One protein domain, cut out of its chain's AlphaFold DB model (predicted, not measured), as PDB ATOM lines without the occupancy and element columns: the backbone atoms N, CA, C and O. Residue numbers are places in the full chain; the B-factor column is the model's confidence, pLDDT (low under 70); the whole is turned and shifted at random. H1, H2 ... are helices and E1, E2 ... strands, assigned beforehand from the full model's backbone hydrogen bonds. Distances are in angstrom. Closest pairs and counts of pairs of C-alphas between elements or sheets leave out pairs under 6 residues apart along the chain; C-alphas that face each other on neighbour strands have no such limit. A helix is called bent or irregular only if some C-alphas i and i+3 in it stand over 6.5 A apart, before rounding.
ATOM      1  N   ILE A  19       9.690  45.716 -38.138       96.19
ATOM      2  CA  ILE A  19      10.351  46.030 -39.400       96.19
ATOM      3  C   ILE A  19       9.323  46.673 -40.324       96.19
ATOM      4  O   ILE A  19       8.240  46.130 -40.517       96.19
ATOM      5  N   THR A  20       9.659  47.824 -40.899       96.12
ATOM      6  CA  THR A  20       8.779  48.513 -41.846       96.12
ATOM      7  C   THR A  20       9.125  48.166 -43.287       96.12
ATOM      8  O   THR A  20      10.302  48.019 -43.632       96.12
ATOM      9  N   ASP A  21       8.099  48.099 -44.131       95.19
ATOM     10  CA  ASP A  21       8.258  48.203 -45.580       95.19
ATOM     11  C   ASP A  21       8.474  49.668 -46.013       95.19
ATOM     12  O   ASP A  21       8.451  50.597 -45.192       95.19
ATOM     13  N   SER A  22       8.678  49.890 -47.311       92.81
ATOM     14  CA  SER A  22       8.882  51.225 -47.884       92.81
ATOM     15  C   SER A  22       7.659  52.153 -47.812       92.81
ATOM     16  O   SER A  22       7.805  53.360 -48.023       92.81
ATOM     17  N   LYS A  23       6.470  51.623 -47.498       92.69
ATOM     18  CA  LYS A  23       5.208  52.371 -47.363       92.69
ATOM     19  C   LYS A  23       4.886  52.739 -45.915       92.69
ATOM     20  O   LYS A  23       3.926  53.472 -45.689       92.69
ATOM     21  N   GLY A  24       5.677  52.268 -44.952       92.69
ATOM     22  CA  GLY A  24       5.458  52.520 -43.530       92.69
ATOM     23  C   GLY A  24       4.616  51.454 -42.822       92.69
ATOM     24  O   GLY A  24       4.249  51.666 -41.668       92.69
ATOM     25  N   LEU A  25       4.285  50.332 -43.475       96.62
ATOM     26  CA  LEU A  25       3.570  49.229 -42.832       96.62
ATOM     27  C   LEU A  25       4.539  48.438 -41.952       96.62
ATOM     28  O   LEU A  25       5.550  47.926 -42.439       96.62
ATOM     29  N   VAL A  26       4.218  48.307 -40.664       97.56
ATOM     30  CA  VAL A  26       5.114  47.683 -39.688       97.56
ATOM     31  C   VAL A  26       4.747  46.225 -39.440       97.56
ATOM     32  O   VAL A  26       3.689  45.908 -38.898       97.56
ATOM     33  N   TYR A  27       5.677  45.338 -39.770       97.44
ATOM     34  CA  TYR A  27       5.637  43.914 -39.476       97.44
ATOM     35  C   TYR A  27       6.253  43.674 -38.105       97.44
ATOM     36  O   TYR A  27       7.402  44.045 -37.859       97.44
ATOM     37  N   ASN A  28       5.499  43.067 -37.197       94.31
ATOM     38  CA  ASN A  28       5.983  42.792 -35.850       94.31
ATOM     39  C   ASN A  28       5.448  41.466 -35.322       94.31
ATOM     40  O   ASN A  28       4.320  41.074 -35.617       94.31
ATOM     41  N   TYR A  29       6.280  40.775 -34.546       91.56
ATOM     42  CA  TYR A  29       5.944  39.470 -33.998       91.56
ATOM     43  C   TYR A  29       5.419  39.604 -32.574       91.56
ATOM     44  O   TYR A  29       6.074  40.181 -31.708       91.56
ATOM     45  N   THR A  30       4.222  39.076 -32.345       88.19
ATOM     46  CA  THR A  30       3.490  39.174 -31.081       88.19
ATOM     47  C   THR A  30       3.038  37.791 -30.627       88.19
ATOM     48  O   THR A  30       3.157  36.810 -31.359       88.19
ATOM     49  N   LEU A  31       2.426  37.723 -29.446       85.75
ATOM     50  CA  LEU A  31       1.761  36.516 -28.951       85.75
ATOM     51  C   LEU A  31       0.699  35.958 -29.907       85.75
ATOM     52  O   LEU A  31       0.422  34.765 -29.877       85.75
ATOM     53  N   ALA A  32       0.113  36.807 -30.752       87.75
ATOM     54  CA  ALA A  32      -0.865  36.418 -31.763       87.75
ATOM     55  C   ALA A  32      -0.224  36.069 -33.120       87.75
ATOM     56  O   ALA A  32      -0.938  35.910 -34.107       87.75
ATOM     57  N   GLY A  33       1.106  35.952 -33.189       89.50
ATOM     58  CA  GLY A  33       1.840  35.764 -34.435       89.50
ATOM     59  C   GLY A  33       2.299  37.082 -35.056       89.50
ATOM     60  O   GLY A  33       2.393  38.116 -34.382       89.50
ATOM     61  N   ILE A  34       2.612  37.038 -36.353       93.44
ATOM     62  CA  ILE A  34       2.966  38.233 -37.127       93.44
ATOM     63  C   ILE A  34       1.748  39.136 -37.298       93.44
ATOM     64  O   ILE A  34       0.703  38.709 -37.788       93.44
ATOM     65  N   ARG A  35       1.917  40.415 -36.963       94.88
ATOM     66  CA  ARG A  35       0.964  41.478 -37.277       94.88
ATOM     67  C   ARG A  35       1.541  42.458 -38.284       94.88
ATOM     68  O   ARG A  35       2.756  42.627 -38.373       94.88
ATOM     69  N   ARG A  36       0.636  43.128 -38.996       96.31
ATOM     70  CA  ARG A  36       0.921  44.228 -39.918       96.31
ATOM     71  C   ARG A  36       0.146  45.444 -39.453       96.31
ATOM     72  O   ARG A  36      -1.070  45.503 -39.611       96.31
ATOM     73  N   ASP A  37       0.855  46.383 -38.855       96.12
ATOM     74  CA  ASP A  37       0.256  47.558 -38.246       96.12
ATOM     75  C   ASP A  37       0.563  48.790 -39.099       96.12
ATOM     76  O   ASP A  37       1.724  49.121 -39.342       96.12
ATOM     77  N   ALA A  38      -0.486  49.468 -39.572       95.25
ATOM     78  CA  ALA A  38      -0.362  50.731 -40.308       95.25
ATOM     79  C   ALA A  38      -0.265  51.958 -39.378       95.25
ATOM     80  O   ALA A  38       0.054  53.054 -39.827       95.25
ATOM     81  N   CYS A  39      -0.572  51.779 -38.093       92.62
ATOM     82  CA  CYS A  39      -0.562  52.814 -37.063       92.62
ATOM     83  C   CYS A  39      -0.105  52.228 -35.720       92.62
ATOM     84  O   CYS A  39      -0.036  51.010 -35.556       92.62
ATOM     85  N   GLY A  40       0.171  53.089 -34.742       90.19
ATOM     86  CA  GLY A  40       0.587  52.697 -33.394       90.19
ATOM     87  C   GLY A  40       2.099  52.708 -33.158       90.19
ATOM     88  O   GLY A  40       2.550  52.440 -32.046       90.19
ATOM     89  N   TRP A  41       2.881  53.042 -34.187       93.19
ATOM     90  CA  TRP A  41       4.340  53.167 -34.139       93.19
ATOM     91  C   TRP A  41       4.807  54.629 -34.222       93.19
ATOM     92  O   TRP A  41       5.993  54.897 -34.360       93.19
ATOM     93  N   GLU A  42       3.908  55.607 -34.103       90.94
ATOM     94  CA  GLU A  42       4.210  57.036 -34.300       90.94
ATOM     95  C   GLU A  42       5.206  57.587 -33.264       90.94
ATOM     96  O   GLU A  42       5.867  58.595 -33.506       90.94
ATOM     97  N   GLN A  43       5.329  56.920 -32.114       87.25
ATOM     98  CA  GLN A  43       6.278  57.252 -31.048       87.25
ATOM     99  C   GLN A  43       7.505  56.323 -31.022       87.25
ATOM    100  O   GLN A  43       8.209  56.254 -30.013       87.25
ATOM    101  N   CYS A  44       7.773  55.590 -32.108       91.69
ATOM    102  CA  CYS A  44       8.926  54.702 -32.190       91.69
ATOM    103  C   CYS A  44      10.230  55.449 -32.508       91.69
ATOM    104  O   CYS A  44      10.253  56.580 -32.993       91.69
ATOM    105  N   ILE A  45      11.351  54.759 -32.303       91.62
ATOM    106  CA  ILE A  45      12.667  55.206 -32.760       91.62
ATOM    107  C   ILE A  45      12.977  54.480 -34.065       91.62
ATOM    108  O   ILE A  45      13.163  53.266 -34.073       91.62
ATOM    109  N   SER A  46      13.054  55.222 -35.169       92.44
ATOM    110  CA  SER A  46      13.418  54.642 -36.462       92.44
ATOM    111  C   SER A  46      14.926  54.380 -36.553       92.44
ATOM    112  O   SER A  46      15.754  55.255 -36.270       92.44
ATOM    113  N   VAL A  47      15.283  53.168 -36.975       92.56
ATOM    114  CA  VAL A  47      16.660  52.744 -37.247       92.56
ATOM    115  C   VAL A  47      16.779  52.495 -38.754       92.56
ATOM    116  O   VAL A  47      16.324  51.457 -39.230       92.56
ATOM    117  N   PRO A  48      17.354  53.427 -39.537       89.38
ATOM    118  CA  PRO A  48      17.443  53.265 -40.983       89.38
ATOM    119  C   PRO A  48      18.484  52.197 -41.338       89.38
ATOM    120  O   PRO A  48      19.655  52.333 -40.980       89.38
ATOM    121  N   LEU A  49      18.051  51.151 -42.046       87.19
ATOM    122  CA  LEU A  49      18.901  50.027 -42.467       87.19
ATOM    123  C   LEU A  49      19.242  50.063 -43.961       87.19
ATOM    124  O   LEU A  49      20.350  49.700 -44.346       87.19
ATOM    125  N   VAL A  50      18.319  50.552 -44.792       81.69
ATOM    126  CA  VAL A  50      18.506  50.720 -46.240       81.69
ATOM    127  C   VAL A  50      18.660  52.206 -46.554       81.69
ATOM    128  O   VAL A  50      17.901  53.037 -46.050       81.69
ATOM    129  N   GLN A  51      19.650  52.559 -47.379       73.62
ATOM    130  CA  GLN A  51      19.857  53.952 -47.778       73.62
ATOM    131  C   GLN A  51      18.748  54.426 -48.743       73.62
ATOM    132  O   GLN A  51      18.302  53.651 -49.595       73.62
ATOM    133  N   PRO A  52      18.273  55.683 -48.633       66.94
ATOM    134  CA  PRO A  52      17.125  56.170 -49.403       66.94
ATOM    135  C   PRO A  52      17.314  56.165 -50.925       66.94
ATOM    136  O   PRO A  52      16.322  56.102 -51.649       66.94
ATOM    137  N   ASP A  53      18.554  56.235 -51.395       69.94
ATOM    138  CA  ASP A  53      18.965  56.328 -52.798       69.94
ATOM    139  C   ASP A  53      18.972  54.974 -53.534       69.94
ATOM    140  O   ASP A  53      19.108  54.928 -54.756       69.94
ATOM    141  N   ARG A  54      18.770  53.856 -52.823       73.31
ATOM    142  CA  ARG A  54      18.850  52.500 -53.389       73.31
ATOM    143  C   ARG A  54      17.476  51.887 -53.653       73.31
ATOM    144  O   ARG A  54      17.063  50.944 -52.982       73.31
ATOM    145  N   ASN A  55      16.770  52.397 -54.663       70.62
ATOM    146  CA  ASN A  55      15.402  51.962 -54.985       70.62
ATOM    147  C   ASN A  55      15.276  50.451 -55.266       70.62
ATOM    148  O   ASN A  55      14.345  49.825 -54.769       70.62
ATOM    149  N   GLY A  56      16.240  49.835 -55.964       75.12
ATOM    150  CA  GLY A  56      16.218  48.385 -56.216       75.12
ATOM    151  C   GLY A  56      16.297  47.531 -54.941       75.12
ATOM    152  O   GLY A  56      15.669  46.476 -54.866       75.12
ATOM    153  N   LEU A  57      16.998  48.017 -53.909       80.88
ATOM    154  CA  LEU A  57      17.071  47.338 -52.611       80.88
ATOM    155  C   LEU A  57      15.775  47.493 -51.812       80.88
ATOM    156  O   LEU A  57      15.412  46.579 -51.082       80.88
ATOM    157  N   LYS A  58      15.047  48.606 -51.974       86.25
ATOM    158  CA  LYS A  58      13.745  48.808 -51.317       86.25
ATOM    159  C   LYS A  58      12.698  47.821 -51.817       86.25
ATOM    160  O   LYS A  58      12.009  47.201 -51.020       86.25
ATOM    161  N   GLU A  59      12.604  47.622 -53.129       89.31
ATOM    162  CA  GLU A  59      11.641  46.659 -53.671       89.31
ATOM    163  C   GLU A  59      11.986  45.216 -53.286       89.31
ATOM    164  O   GLU A  59      11.094  44.406 -53.038       89.31
ATOM    165  N   GLN A  60      13.279  44.875 -53.240       91.38
ATOM    166  CA  GLN A  60      13.717  43.569 -52.753       91.38
ATOM    167  C   GLN A  60      13.393  43.398 -51.266       91.38
ATOM    168  O   GLN A  60      12.837  42.368 -50.899       91.38
ATOM    169  N   TRP A  61      13.676  44.409 -50.445       93.94
ATOM    170  CA  TRP A  61      13.342  44.434 -49.024       93.94
ATOM    171  C   TRP A  61      11.857  44.171 -48.780       93.94
ATOM    172  O   TRP A  61      11.526  43.247 -48.045       93.94
ATOM    173  N   ASP A  62      10.970  44.912 -49.449       95.19
ATOM    174  CA  ASP A  62       9.521  44.771 -49.276       95.19
ATOM    175  C   ASP A  62       9.031  43.372 -49.677       95.19
ATOM    176  O   ASP A  62       8.262  42.740 -48.950       95.19
ATOM    177  N   ARG A  63       9.508  42.848 -50.817       95.50
ATOM    178  CA  ARG A  63       9.143  41.498 -51.278       95.50
ATOM    179  C   ARG A  63       9.627  40.413 -50.328       95.50
ATOM    180  O   ARG A  63       8.907  39.445 -50.094       95.50
ATOM    181  N   GLU A  64      10.853  40.532 -49.831       96.50
ATOM    182  CA  GLU A  64      11.409  39.548 -48.908       96.50
ATOM    183  C   GLU A  64      10.751  39.647 -47.532       96.50
ATOM    184  O   GLU A  64      10.495  38.611 -46.927       96.50
ATOM    185  N   LEU A  65      10.393  40.848 -47.065       96.75
ATOM    186  CA  LEU A  65       9.677  41.042 -45.804       96.75
ATOM    187  C   LEU A  65       8.302  40.370 -45.829       96.75
ATOM    188  O   LEU A  65       7.954  39.665 -44.881       96.75
ATOM    189  N   GLU A  66       7.557  40.525 -46.926       96.94
ATOM    190  CA  GLU A  66       6.264  39.862 -47.134       96.94
ATOM    191  C   GLU A  66       6.402  38.332 -47.059       96.94
ATOM    192  O   GLU A  66       5.722  37.682 -46.262       96.94
ATOM    193  N   LYS A  67       7.323  37.751 -47.842       96.50
ATOM    194  CA  LYS A  67       7.548  36.295 -47.872       96.50
ATOM    195  C   LYS A  67       8.017  35.768 -46.522       96.50
ATOM    196  O   LYS A  67       7.467  34.793 -46.020       96.50
ATOM    197  N   PHE A  68       9.012  36.415 -45.923       95.56
ATOM    198  CA  PHE A  68       9.600  35.997 -44.653       95.56
ATOM    199  C   PHE A  68       8.566  35.996 -43.525       95.56
ATOM    200  O   PHE A  68       8.528  35.077 -42.710       95.56
ATOM    201  N   SER A  69       7.680  36.991 -43.527       95.06
ATOM    202  CA  SER A  69       6.592  37.138 -42.561       95.06
ATOM    203  C   SER A  69       5.482  36.091 -42.708       95.06
ATOM    204  O   SER A  69       4.693  35.919 -41.785       95.06
ATOM    205  N   SER A  70       5.405  35.394 -43.847       93.75
ATOM    206  CA  SER A  70       4.460  34.288 -44.072       93.75
ATOM    207  C   SER A  70       5.000  32.905 -43.689       93.75
ATOM    208  O   SER A  70       4.283  31.918 -43.828       93.75
ATOM    209  N   LEU A  71       6.251  32.807 -43.225       90.44
ATOM    210  CA  LEU A  71       6.846  31.528 -42.836       90.44
ATOM    211  C   LEU A  71       6.228  30.998 -41.533       90.44
ATOM    212  O   LEU A  71       6.115  31.732 -40.550       90.44
ATOM    213  N   ASP A  72       5.974  29.687 -41.479       86.88
ATOM    214  CA  ASP A  72       5.466  28.983 -40.285       86.88
ATOM    215  C   ASP A  72       6.384  29.112 -39.055       86.88
ATOM    216  O   ASP A  72       5.978  28.855 -37.919       86.88
ATOM    217  N   SER A  73       7.633  29.540 -39.262       85.69
ATOM    218  CA  SER A  73       8.569  29.885 -38.190       85.69
ATOM    219  C   SER A  73       8.048  30.973 -37.251       85.69
ATOM    220  O   SER A  73       8.477  31.011 -36.103       85.69
ATOM    221  N   TRP A  74       7.091  31.790 -37.700       87.94
ATOM    222  CA  TRP A  74       6.498  32.890 -36.936       87.94
ATOM    223  C   TRP A  74       5.059  32.608 -36.489       87.94
ATOM    224  O   TRP A  74       4.256  33.525 -36.299       87.94
ATOM    225  N   ALA A  75       4.715  31.329 -36.344       86.00
ATOM    226  CA  ALA A  75       3.428  30.918 -35.810       86.00
ATOM    227  C   ALA A  75       3.307  31.280 -34.312       86.00
ATOM    228  O   ALA A  75       4.272  31.095 -33.568       86.00
ATOM    229  N   PRO A  76       2.123  31.710 -33.828       84.75
ATOM    230  CA  PRO A  76       1.907  32.154 -32.442       84.75
ATOM    231  C   PRO A  76       2.440  31.191 -31.369       84.75
ATOM    232  O   PRO A  76       2.964  31.606 -30.338       84.75
ATOM    233  N   GLN A  77       2.339  29.884 -31.625       83.06
ATOM    234  CA  GLN A  77       2.755  28.820 -30.710       83.06
ATOM    235  C   GLN A  77       4.262  28.859 -30.417       83.06
ATOM    236  O   GLN A  77       4.683  28.471 -29.329       83.06
ATOM    237  N   ARG A  78       5.066  29.374 -31.354       79.31
ATOM    238  CA  ARG A  78       6.525  29.471 -31.224       79.31
ATOM    239  C   ARG A  78       6.979  30.709 -30.459       79.31
ATOM    240  O   ARG A  78       8.154  30.822 -30.128       79.31
ATOM    241  N   PHE A  79       6.073  31.634 -30.133       73.75
ATOM    242  CA  PHE A  79       6.436  32.900 -29.491       73.75
ATOM    243  C   PHE A  79       7.170  32.691 -28.159       73.75
ATOM    244  O   PHE A  79       8.114  33.415 -27.845       73.75
ATOM    245  N   TYR A  80       6.768  31.680 -27.384       67.62
ATOM    246  CA  TYR A  80       7.373  31.371 -26.088       67.62
ATOM    247  C   TYR A  80       8.642  30.513 -26.180       67.62
ATOM    248  O   TYR A  80       9.429  30.505 -25.231       67.62
ATOM    249  N   GLU A  81       8.871  29.825 -27.303       63.44
ATOM    250  CA  GLU A  81      10.055  28.979 -27.516       63.44
ATOM    251  C   GLU A  81      11.342  29.824 -27.581       63.44
ATOM    252  O   GLU A  81      12.407  29.394 -27.133       63.44
ATOM    253  N   GLU A  82      11.232  31.075 -28.041       54.06
ATOM    254  CA  GLU A  82      12.352  32.007 -28.211       54.06
ATOM    255  C   GLU A  82      12.800  32.730 -26.928       54.06
ATOM    256  O   GLU A  82      13.822  33.422 -26.949       54.06
ATOM    257  N   ARG A  83      12.145  32.511 -25.772       51.84
ATOM    258  CA  ARG A  83      12.557  33.124 -24.485       51.84
ATOM    259  C   ARG A  83      14.003  32.801 -24.071       51.84
ATOM    260  O   ARG A  83      14.548  33.468 -23.197       51.84
ATOM    261  N   LYS A  84      14.655  31.817 -24.704       41.75
ATOM    262  CA  LYS A  84      16.090  31.526 -24.526       41.75
ATOM    263  C   LYS A  84      17.039  32.564 -25.159       41.75
ATOM    264  O   LYS A  84      18.213  32.553 -24.799       41.75
ATOM    265  N   PHE A  85      16.580  33.460 -26.046       44.34
ATOM    266  CA  PHE A  85      17.445  34.393 -26.802       44.34
ATOM    267  C   PHE A  85      17.122  35.898 -26.643       44.34
ATOM    268  O   PHE A  85      17.850  36.743 -27.175       44.34
ATOM    269  N   GLY A  86      16.103  36.266 -25.861       55.09
ATOM    270  CA  GLY A  86      15.653  37.653 -25.664       55.09
ATOM    271  C   GLY A  86      14.175  37.824 -26.020       55.09
ATOM    272  O   GLY A  86      13.443  36.840 -26.066       55.09
ATOM    273  N   SER A  87      13.732  39.064 -26.261       65.38
ATOM    274  CA  SER A  87      12.363  39.332 -26.723       65.38
ATOM    275  C   SER A  87      12.155  38.757 -28.129       65.38
ATOM    276  O   SER A  87      12.915  39.080 -29.047       65.38
ATOM    277  N   SER A  88      11.136  37.915 -28.311       79.25
ATOM    278  CA  SER A  88      10.842  37.209 -29.569       79.25
ATOM    279  C   SER A  88      10.645  38.171 -30.756       79.25
ATOM    280  O   SER A  88      10.970  37.851 -31.897       79.25
ATOM    281  N   CYS A  89      10.214  39.416 -30.510       87.06
ATOM    282  CA  CYS A  89      10.117  40.437 -31.560       87.06
ATOM    283  C   CYS A  89      11.487  40.933 -32.057       87.06
ATOM    284  O   CYS A  89      11.650  41.205 -33.249       87.06
ATOM    285  N   TYR A  90      12.499  40.981 -31.182       88.38
ATOM    286  CA  TYR A  90      13.882  41.234 -31.586       88.38
ATOM    287  C   TYR A  90      14.403  40.060 -32.426       88.38
ATOM    288  O   TYR A  90      15.054  40.277 -33.450       88.38
ATOM    289  N   GLY A  91      14.107  38.824 -32.004       88.62
ATOM    290  CA  GLY A  91      14.466  37.601 -32.729       88.62
ATOM    291  C   GLY A  91      13.951  37.617 -34.167       88.62
ATOM    292  O   GLY A  91      14.737  37.435 -35.102       88.62
ATOM    293  N   PHE A  92      12.673  37.956 -34.345       91.75
ATOM    294  CA  PHE A  92      12.054  38.176 -35.652       91.75
ATOM    295  C   PHE A  92      12.807  39.211 -36.496       91.75
ATOM    296  O   PHE A  92      13.261  38.907 -37.602       91.75
ATOM    297  N   ALA A  93      12.990  40.419 -35.955       93.69
ATOM    298  CA  ALA A  93      13.630  41.520 -36.664       93.69
ATOM    299  C   ALA A  93      15.064  41.174 -37.099       93.69
ATOM    300  O   ALA A  93      15.428  41.358 -38.262       93.69
ATOM    301  N   LEU A  94      15.877  40.629 -36.189       93.62
ATOM    302  CA  LEU A  94      17.258  40.251 -36.487       93.62
ATOM    303  C   LEU A  94      17.335  39.101 -37.498       93.62
ATOM    304  O   LEU A  94      18.205  39.117 -38.370       93.62
ATOM    305  N   SER A  95      16.433  38.122 -37.405       94.19
ATOM    306  CA  SER A  95      16.382  37.001 -38.345       94.19
ATOM    307  C   SER A  95      16.056  37.475 -39.758       94.19
ATOM    308  O   SER A  95      16.725  37.061 -40.701       94.19
ATOM    309  N   PHE A  96      15.110  38.407 -39.907       95.56
ATOM    310  CA  PHE A  96      14.818  39.016 -41.203       95.56
ATOM    311  C   PHE A  96      16.021  39.796 -41.755       95.56
ATOM    312  O   PHE A  96      16.401  39.634 -42.914       95.56
ATOM    313  N   ILE A  97      16.677  40.600 -40.915       95.00
ATOM    314  CA  ILE A  97      17.873  41.356 -41.317       95.00
ATOM    315  C   ILE A  97      18.972  40.404 -41.800       95.00
ATOM    316  O   ILE A  97      19.597  40.654 -42.827       95.00
ATOM    317  N   ASN A  98      19.194  39.293 -41.098       95.12
ATOM    318  CA  ASN A  98      20.176  38.290 -41.500       95.12
ATOM    319  C   ASN A  98      19.772  37.520 -42.764       95.12
ATOM    320  O   ASN A  98      20.650  37.202 -43.563       95.12
ATOM    321  N   HIS A  99      18.477  37.287 -42.991       94.69
ATOM    322  CA  HIS A  99      17.963  36.734 -44.250       94.69
ATOM    323  C   HIS A  99      18.317  37.631 -45.441       94.69
ATOM    324  O   HIS A  99      18.923  37.167 -46.406       94.69
ATOM    325  N   VAL A 100      18.039  38.935 -45.346       93.50
ATOM    326  CA  VAL A 100      18.392  39.898 -46.405       93.50
ATOM    327  C   VAL A 100      19.907  39.968 -46.607       93.50
ATOM    328  O   VAL A 100      20.381  39.911 -47.739       93.50
ATOM    329  N   ARG A 101      20.690  40.007 -45.521       92.50
ATOM    330  CA  ARG A 101      22.160  39.994 -45.596       92.50
ATOM    331  C   ARG A 101      22.692  38.754 -46.310       92.50
ATOM    332  O   ARG A 101      23.603  38.882 -47.121       92.50
ATOM    333  N   ALA A 102      22.117  37.580 -46.054       93.88
ATOM    334  CA  ALA A 102      22.513  36.346 -46.725       93.88
ATOM    335  C   ALA A 102      22.243  36.405 -48.239       93.88
ATOM    336  O   ALA A 102      23.099  35.997 -49.023       93.88
ATOM    337  N   ILE A 103      21.105  36.977 -48.657       91.31
ATOM    338  CA  ILE A 103      20.792  37.219 -50.078       91.31
ATOM    339  C   ILE A 103      21.820  38.164 -50.720       91.31
ATOM    340  O   ILE A 103      22.219  37.959 -51.865       91.31
ATOM    341  N   GLU A 104      22.294  39.168 -49.981       89.00
ATOM    342  CA  GLU A 104      23.335  40.109 -50.419       89.00
ATOM    343  C   GLU A 104      24.773  39.551 -50.309       89.00
ATOM    344  O   GLU A 104      25.743  40.279 -50.536       89.00
ATOM    345  N   GLY A 105      24.946  38.276 -49.933       91.00
ATOM    346  CA  GLY A 105      26.262  37.652 -49.742       91.00
ATOM    347  C   GLY A 105      27.051  38.210 -48.550       91.00
ATOM    348  O   GLY A 105      28.273  38.082 -48.492       91.00
ATOM    349  N   GLN A 106      26.370  38.862 -47.609       91.88
ATOM    350  CA  GLN A 106      26.951  39.443 -46.405       91.88
ATOM    351  C   GLN A 106      26.908  38.448 -45.234       91.88
ATOM    352  O   GLN A 106      25.950  37.683 -45.101       91.88
ATOM    353  N   PRO A 107      27.895  38.485 -44.320       93.62
ATOM    354  CA  PRO A 107      27.857  37.659 -43.121       93.62
ATOM    355  C   PRO A 107      26.702  38.076 -42.203       93.62
ATOM    356  O   PRO A 107      26.375  39.269 -42.097       93.62
ATOM    357  N   CYS A 108      26.127  37.098 -41.499       94.12
ATOM    358  CA  CYS A 108      25.151  37.346 -40.441       94.12
ATOM    359  C   CYS A 108      25.738  38.282 -39.379       94.12
ATOM    360  O   CYS A 108      26.910  38.177 -39.020       94.12
ATOM    361  N   ILE A 109      24.911  39.189 -38.871       94.75
ATOM    362  CA  ILE A 109      25.236  40.059 -37.748       94.75
ATOM    363  C   ILE A 109      24.616  39.490 -36.472       94.75
ATOM    364  O   ILE A 109      23.462  39.048 -36.459       94.75
ATOM    365  N   THR A 110      25.389  39.483 -35.393       93.06
ATOM    366  CA  THR A 110      24.900  39.042 -34.085       93.06
ATOM    367  C   THR A 110      24.009  40.103 -33.439       93.06
ATOM    368  O   THR A 110      24.017  41.282 -33.810       93.06
TER     369      THR A 110
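This is residues 19 to 110 of the 146 residues of an uncharacterized protein of Anguilla anguilla (UniProt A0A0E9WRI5). Two long helices, H1 and H3, meet at a steep angle, and a two-stranded hairpin, E1 and E2, packs with E1 on the first part of H3 and has the last residues of H1 close by. Short H2 sits at one end of the whole, before H3; residues 38 to 54 make a long loop from the hairpin to H1, and residues 104 to 110 fold back beside H3. The printed part has 92 residues, in the order E1 E2 H1 H2 H3, with an antiparallel sheet and a mixed class, though under half of the residues are in named elements. It is compact, with a radius of gyration of the C-alphas of 13.3 A and spans of 38 by 32 by 22 A.

E1, residues 26 to 30, and E2, residues 33 to 37, form an antiparallel hairpin at 149 degrees, with N 28 and O 35 3.0 A apart and N 35 and O 28 2.8 A apart, within hydrogen-bond range. H3, residues 88 to 103, comes closest to E1 at the C-alphas of Cys 89 and Tyr 29, 4.9 A apart. H1, residues 55 to 69, touches H3 with residues 96 to 100 of H3 alone; the closest C-alphas are those of Phe 68 and Phe 96, 6.9 A apart, at a steep tilt of 50 degrees, opposite ways. H2, residues 81 to 84, is close to but not clearly touching H3, with the closest C-alphas, Glu 82 and Ser 88, 5.6 A apart; it is apart from H1, E1 and E2. In H1 and H3 every O i to N i+4 pair is within hydrogen-bond range; H2 is too short for one, and its 1 O i to N i+3 pair is not within range.

E1 begins at C-alpha 26, (5.114, 47.683, -39.688), and measures 12.2 A; E2 measures 12.5 A. H1 measures 21.3 A. H2 is irregular, 7.2 A from C-alpha 81 to C-alpha 84, against about 5 A in a regular helix. H3 measures 22.8 A and ends at C-alpha 103, (20.792, 37.219, -50.078).

The C-alphas of Asp 53 and Gln 77, the two farthest apart, are 38.8 A apart. The printed part has no cut; the links E2 to H1 and H1 to H2 are long. Model confidence is under 70 at residues 52 to 53 and 80 to 87.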